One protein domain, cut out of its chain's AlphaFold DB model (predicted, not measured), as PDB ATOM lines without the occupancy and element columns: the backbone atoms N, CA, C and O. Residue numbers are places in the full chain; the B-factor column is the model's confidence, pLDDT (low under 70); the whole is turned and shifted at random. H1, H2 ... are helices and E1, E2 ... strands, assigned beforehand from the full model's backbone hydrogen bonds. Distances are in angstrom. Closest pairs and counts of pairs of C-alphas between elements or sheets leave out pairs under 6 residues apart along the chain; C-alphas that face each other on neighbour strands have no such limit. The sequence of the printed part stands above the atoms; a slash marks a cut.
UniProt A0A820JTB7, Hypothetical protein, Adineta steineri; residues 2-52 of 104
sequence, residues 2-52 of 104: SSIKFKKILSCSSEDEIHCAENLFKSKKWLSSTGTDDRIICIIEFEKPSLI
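This is residues 2 to 52 of the 104 residues of the protein "Hypothetical protein" of Adineta steineri (UniProt A0A820JTB7). With little regular structure, this is a narrow two-stranded ribbon, E1 and E2, with one short helix, H1, over one face of it; stretches with no named element, the longest of them residues 27 to 41, make much of the rest. Along the 51 printed residues come E1, H1 and E2; the sheet, order E1 - E2, is antiparallel. The class is mixed, helices and strands, with 18 residues in named elements. It is only just loose, close to compact, radius of gyration of the C-alphas 11.9 A, and only just a rod, spanning 35 by 17 by 15 A.

Find C-alpha 6 at (212.358, 150.548, 256.041); E1 runs from there to residue 12, 14.6 A. H1 is residues 21 to 26, 10.0 A. E2, residues 42 to 46, runs 12.9 A to C-alpha 46 at (214.441, 146.683, 256.165).

Look across E1 and E2, antiparallel at 156 degrees: N 7 and O 45 are 2.8 A apart, within hydrogen-bond range. The closest C-alphas of E1 and H1, Ile 9 and Glu 22, are 6.6 A apart; those of H1 and E2, Ala 21 and Cys 42, 7.1 A. In H1, 0 of 2 O i to N i+4 pairs are within range, but 3 of 3 O i to N i+3 pairs are.

The C-alphas farthest apart, Ser 2 and Thr 36, are 35.7 A apart. The printed part has no cut; the link from H1 to E2 is long, 15 residues. No printed residue is under 70 in pLDDT.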
ATOM      1  N   SER A   2     221.463 156.215 264.620       73.31
ATOM      2  CA  SER A   2     220.885 156.085 263.274       73.31
ATOM      3  C   SER A   2     219.609 155.255 263.345       73.31
ATOM      4  O   SER A   2     219.667 154.116 263.795       73.31
ATOM      5  N   SER A   3     218.480 155.798 262.891       87.00
ATOM      6  CA  SER A   3     217.247 155.019 262.745       87.00
ATOM      7  C   SER A   3     217.408 153.984 261.631       87.00
ATOM      8  O   SER A   3     217.992 154.283 260.583       87.00
ATOM      9  N   ILE A   4     216.879 152.784 261.855       92.75
ATOM     10  CA  ILE A   4     216.788 151.745 260.828       92.75
ATOM     11  C   ILE A   4     215.856 152.241 259.717       92.75
ATOM     12  O   ILE A   4     214.846 152.893 259.987       92.75
ATOM     13  N   LYS A   5     216.228 151.979 258.461       94.00
ATOM     14  CA  LYS A   5     215.447 152.374 257.289       94.00
ATOM     15  C   LYS A   5     214.596 151.209 256.806       94.00
ATOM     16  O   LYS A   5     215.093 150.095 256.641       94.00
ATOM     17  N   PHE A   6     213.320 151.494 256.586       94.62
ATOM     18  CA  PHE A   6     212.358 150.548 256.041       94.62
ATOM     19  C   PHE A   6     212.341 150.654 254.518       94.62
ATOM     20  O   PHE A   6     212.371 151.757 253.975       94.62
ATOM     21  N   LYS A   7     212.297 149.507 253.846       95.12
ATOM     22  CA  LYS A   7     212.306 149.394 252.386       95.12
ATOM     23  C   LYS A   7     210.893 149.372 251.823       95.12
ATOM     24  O   LYS A   7     210.566 150.180 250.960       95.12
ATOM     25  N   LYS A   8     210.065 148.437 252.297       95.38
ATOM     26  CA  LYS A   8     208.666 148.274 251.877       95.38
ATOM     27  C   LYS A   8     207.872 147.437 252.876       95.38
ATOM     28  O   LYS A   8     208.446 146.724 253.699       95.38
ATOM     29  N   ILE A   9     206.552 147.531 252.779       96.19
ATOM     30  CA  ILE A   9     205.631 146.602 253.431       96.19
ATOM     31  C   ILE A   9     205.596 145.332 252.576       96.19
ATOM     32  O   ILE A   9     205.368 145.413 251.369       96.19
ATOM     33  N   LEU A  10     205.878 144.172 253.170       93.88
ATOM     34  CA  LEU A  10     205.785 142.877 252.485       93.88
ATOM     35  C   LEU A  10     204.359 142.341 252.515       93.88
ATOM     36  O   LEU A  10     203.868 141.822 251.518       93.88
ATOM     37  N   SER A  11     203.710 142.475 253.668       94.12
ATOM     38  CA  SER A  11     202.356 141.994 253.896       94.12
ATOM     39  C   SER A  11     201.677 142.837 254.968       94.12
ATOM     40  O   SER A  11     202.322 143.322 255.902       94.12
ATOM     41  N   CYS A  12     200.370 143.010 254.830       96.06
ATOM     42  CA  CYS A  12     199.513 143.660 255.805       96.06
ATOM     43  C   CYS A  12     198.187 142.902 255.849       96.06
ATOM     44  O   CYS A  12     197.592 142.639 254.806       96.06
ATOM     45  N   SER A  13     197.728 142.523 257.040       95.94
ATOM     46  CA  SER A  13     196.499 141.739 257.183       95.94
ATOM     47  C   SER A  13     195.230 142.577 257.011       95.94
ATOM     48  O   SER A  13     194.202 142.046 256.606       95.94
ATOM     49  N   SER A  14     195.271 143.860 257.375       95.25
ATOM     50  CA  SER A  14     194.141 144.793 257.298       95.25
ATOM     51  C   SER A  14     194.668 146.222 257.367       95.25
ATOM     52  O   SER A  14     195.503 146.543 258.217       95.25
ATOM     53  N   GLU A  15     194.173 147.089 256.488       95.75
ATOM     54  CA  GLU A  15     194.553 148.496 256.470       95.75
ATOM     55  C   GLU A  15     193.432 149.404 255.962       95.75
ATOM     56  O   GLU A  15     192.665 149.035 255.077       95.75
ATOM     57  N   ASP A  16     193.334 150.589 256.553       95.62
ATOM     58  CA  ASP A  16     192.438 151.659 256.118       95.62
ATOM     59  C   ASP A  16     192.949 152.354 254.840       95.62
ATOM     60  O   ASP A  16     194.155 152.429 254.598       95.62
ATOM     61  N   GLU A  17     192.031 152.919 254.048       93.56
ATOM     62  CA  GLU A  17     192.345 153.593 252.778       93.56
ATOM     63  C   GLU A  17     193.244 154.831 252.970       93.56
ATOM     64  O   GLU A  17     194.116 155.115 252.149       93.56
ATOM     65  N   ILE A  18     193.065 155.565 254.074       94.50
ATOM     66  CA  ILE A  18     193.830 156.779 254.394       94.50
ATOM     67  C   ILE A  18     194.974 156.446 255.360       94.50
ATOM     68  O   ILE A  18     196.098 156.950 255.237       94.50
ATOM     69  N   HIS A  19     194.690 155.602 256.348       94.06
ATOM     70  CA  HIS A  19     195.600 155.200 257.412       94.06
ATOM     71  C   HIS A  19     196.239 153.830 257.130       94.06
ATOM     72  O   HIS A  19     196.210 152.943 257.982       94.06
ATOM     73  N   CYS A  20     196.852 153.686 255.951       95.94
ATOM     74  CA  CYS A  20     197.485 152.448 255.488       95.94
ATOM     75  C   CYS A  20     198.813 152.113 256.193       95.94
ATOM     76  O   CYS A  20     199.401 152.962 256.870       95.94
ATOM     77  N   ALA A  21     199.324 150.890 256.027       96.31
ATOM     78  CA  ALA A  21     200.545 150.433 256.704       96.31
ATOM     79  C   ALA A  21     201.806 151.217 256.295       96.31
ATOM     80  O   ALA A  21     202.690 151.452 257.121       96.31
ATOM     81  N   GLU A  22     201.877 151.715 255.056       95.62
ATOM     82  CA  GLU A  22     203.002 152.543 254.587       95.62
ATOM     83  C   GLU A  22     203.187 153.836 255.400       95.62
ATOM     84  O   GLU A  22     204.276 154.422 255.430       95.62
ATOM     85  N   ASN A  23     202.144 154.298 256.098       95.62
ATOM     86  CA  ASN A  23     202.236 155.460 256.975       95.62
ATOM     87  C   ASN A  23     203.222 155.265 258.132       95.62
ATOM     88  O   ASN A  23     203.767 156.261 258.624       95.62
ATOM     89  N   LEU A  24     203.525 154.021 258.518       93.25
ATOM     90  CA  LEU A  24     204.537 153.713 259.531       93.25
ATOM     91  C   LEU A  24     205.918 154.266 259.145       93.25
ATOM     92  O   LEU A  24     206.671 154.708 260.012       93.25
ATOM     93  N   PHE A  25     206.230 154.362 257.849       92.81
ATOM     94  CA  PHE A  25     207.516 154.890 257.365       92.81
ATOM     95  C   PHE A  25     207.639 156.403 257.545       92.81
ATOM     96  O   PHE A  25     208.736 156.959 257.541       92.81
ATOM     97  N   LYS A  26     206.496 157.075 257.693       91.19
ATOM     98  CA  LYS A  26     206.373 158.527 257.838       91.19
ATOM     99  C   LYS A  26     205.984 158.916 259.268       91.19
ATOM    100  O   LYS A  26     205.544 160.047 259.472       91.19
ATOM    101  N   SER A  27     206.089 157.989 260.228       88.19
ATOM    102  CA  SER A  27     205.645 158.174 261.619       88.19
ATOM    103  C   SER A  27     204.188 158.653 261.723       88.19
ATOM    104  O   SER A  27     203.847 159.481 262.568       88.19
ATOM    105  N   LYS A  28     203.324 158.163 260.827       93.06
ATOM    106  CA  LYS A  28     201.882 158.440 260.796       93.06
ATOM    107  C   LYS A  28     201.089 157.216 261.265       93.06
ATOM    108  O   LYS A  28     201.636 156.135 261.457       93.06
ATOM    109  N   LYS A  29     199.783 157.405 261.463       93.38
ATOM    110  CA  LYS A  29     198.872 156.362 261.949       93.38
ATOM    111  C   LYS A  29     198.666 155.262 260.906       93.38
ATOM    112  O   LYS A  29     198.447 155.569 259.733       93.38
ATOM    113  N   TRP A  30     198.655 154.026 261.389       95.38
ATOM    114  CA  TRP A  30     198.143 152.850 260.698       95.38
ATOM    115  C   TRP A  30     196.910 152.349 261.458       95.38
ATOM    116  O   TRP A  30     196.938 152.276 262.690       95.38
ATOM    117  N   LEU A  31     195.824 152.086 260.737       94.38
ATOM    118  CA  LEU A  31     194.559 151.582 261.269       94.38
ATOM    119  C   LEU A  31     194.082 150.387 260.446       94.38
ATOM    120  O   LEU A  31     194.382 150.285 259.260       94.38
ATOM    121  N   SER A  32     193.304 149.514 261.081       93.94
ATOM    122  CA  SER A  32     192.549 148.452 260.411       93.94
ATOM    123  C   SER A  32     191.492 149.014 259.459       93.94
ATOM    124  O   SER A  32     190.888 150.041 259.771       93.94
ATOM    125  N   SER A  33     191.162 148.263 258.409       93.00
ATOM    126  CA  SER A  33     190.080 148.592 257.466       93.00
ATOM    127  C   SER A  33     188.688 148.653 258.111       93.00
ATOM    128  O   SER A  33     187.875 149.506 257.765       93.00
ATOM    129  N   THR A  34     188.395 147.750 259.053       88.31
ATOM    130  CA  THR A  34     187.049 147.588 259.633       88.31
ATOM    131  C   THR A  34     186.868 148.336 260.952       88.31
ATOM    132  O   THR A  34     185.746 148.665 261.333       88.31
ATOM    133  N   GLY A  35     187.963 148.578 261.681       84.25
ATOM    134  CA  GLY A  35     187.933 149.100 263.051       84.25
ATOM    135  C   GLY A  35     187.490 148.075 264.104       84.25
ATOM    136  O   GLY A  35     187.394 148.424 265.279       84.25
ATOM    137  N   THR A  36     187.212 146.832 263.703       85.50
ATOM    138  CA  THR A  36     186.703 145.764 264.581       85.50
ATOM    139  C   THR A  36     187.594 144.526 264.603       85.50
ATOM    140  O   THR A  36     187.220 143.525 265.205       85.50
ATOM    141  N   ASP A  37     188.744 144.570 263.932       87.56
ATOM    142  CA  ASP A  37     189.686 143.456 263.893       87.56
ATOM    143  C   ASP A  37     190.307 143.230 265.283       87.56
ATOM    144  O   ASP A  37     190.897 144.140 265.867       87.56
ATOM    145  N   ASP A  38     190.220 142.000 265.801       89.62
ATOM    146  CA  ASP A  38     190.817 141.630 267.096       89.62
ATOM    147  C   ASP A  38     192.352 141.728 267.082       89.62
ATOM    148  O   ASP A  38     192.992 141.968 268.110       89.62
ATOM    149  N   ARG A  39     192.953 141.521 265.905       92.69
ATOM    150  CA  ARG A  39     194.395 141.598 265.665       92.69
ATOM    151  C   ARG A  39     194.657 142.012 264.224       92.69
ATOM    152  O   ARG A  39     194.063 141.462 263.302       92.69
ATOM    153  N   ILE A  40     195.627 142.901 264.042       95.44
ATOM    154  CA  ILE A  40     196.208 143.223 262.738       95.44
ATOM    155  C   ILE A  40     197.716 142.994 262.767       95.44
ATOM    156  O   ILE A  40     198.358 143.130 263.810       95.44
ATOM    157  N   ILE A  41     198.275 142.592 261.629       96.00
ATOM    158  CA  ILE A  41     199.680 142.220 261.467       96.00
ATOM    159  C   ILE A  41     200.220 142.931 260.232       96.00
ATOM    160  O   ILE A  41     199.562 142.982 259.195       96.00
ATOM    161  N   CYS A  42     201.433 143.460 260.348       96.06
ATOM    162  CA  CYS A  42     202.171 144.048 259.243       96.06
ATOM    163  C   CYS A  42     203.610 143.529 259.267       96.06
ATOM    164  O   CYS A  42     204.241 143.488 260.325       96.06
ATOM    165  N   ILE A  43     204.111 143.135 258.098       95.19
ATOM    166  CA  ILE A  43     205.476 142.657 257.890       95.19
ATOM    167  C   ILE A  43     206.238 143.722 257.104       95.19
ATOM    168  O   ILE A  43     205.824 144.114 256.010       95.19
ATOM    169  N   ILE A  44     207.357 144.182 257.662       95.38
ATOM    170  CA  ILE A  44     208.160 145.282 257.119       95.38
ATOM    171  C   ILE A  44     209.550 144.766 256.762       95.38
ATOM    172  O   ILE A  44     210.258 144.235 257.614       95.38
ATOM    173  N   GLU A  45     209.967 144.983 255.515       94.75
ATOM    174  CA  GLU A  45     211.335 144.709 255.075       94.75
ATOM    175  C   GLU A  45     212.239 145.904 255.408       94.75
ATOM    176  O   GLU A  45     211.899 147.058 255.120       94.75
ATOM    177  N   PHE A  46     213.415 145.651 255.980       94.88
ATOM    178  CA  PHE A  46     214.441 146.683 256.165       94.88
ATOM    179  C   PHE A  46     215.251 146.876 254.876       94.88
ATOM    180  O   PHE A  46     215.395 145.959 254.077       94.88
ATOM    181  N   GLU A  47     215.836 148.059 254.668       94.94
ATOM    182  CA  GLU A  47     216.717 148.298 253.505       94.94
ATOM    183  C   GLU A  47     217.945 147.382 253.492       94.94
ATOM    184  O   GLU A  47     218.479 147.058 252.431       94.94
ATOM    185  N   LYS A  48     218.398 146.978 254.680       94.31
ATOM    186  CA  LYS A  48     219.490 146.032 254.889       94.31
ATOM    187  C   LYS A  48     219.336 145.333 256.242       94.31
ATOM    188  O   LYS A  48     218.765 145.937 257.162       94.31
ATOM    189  N   PRO A  49     219.925 144.138 256.416       93.69
ATOM    190  CA  PRO A  49     220.041 143.507 257.725       93.69
ATOM    191  C   PRO A  49     220.638 144.484 258.742       93.69
ATOM    192  O   PRO A  49     221.671 145.111 258.489       93.69
ATOM    193  N   SER A  50     219.948 144.668 259.865       94.38
ATOM    194  CA  SER A  50     220.273 145.692 260.859       94.38
ATOM    195  C   SER A  50     220.065 145.151 262.267       94.38
ATOM    196  O   SER A  50     219.099 144.438 262.523       94.38
ATOM    197  N   LEU A  51     220.958 145.519 263.185       93.12
ATOM    198  CA  LEU A  51     220.775 145.244 264.607       93.12
ATOM    199  C   LEU A  51     219.778 146.249 265.192       93.12
ATOM    200  O   LEU A  51     219.928 147.455 264.992       93.12
ATOM    201  N   ILE A  52     218.778 145.753 265.920       93.62
ATOM    202  CA  ILE A  52     217.797 146.591 266.610       93.62
ATOM    203  C   ILE A  52     218.268 146.797 268.051       93.62
ATOM    204  O   ILE A  52     218.343 145.851 268.827       93.62
TER     205      ILE A  52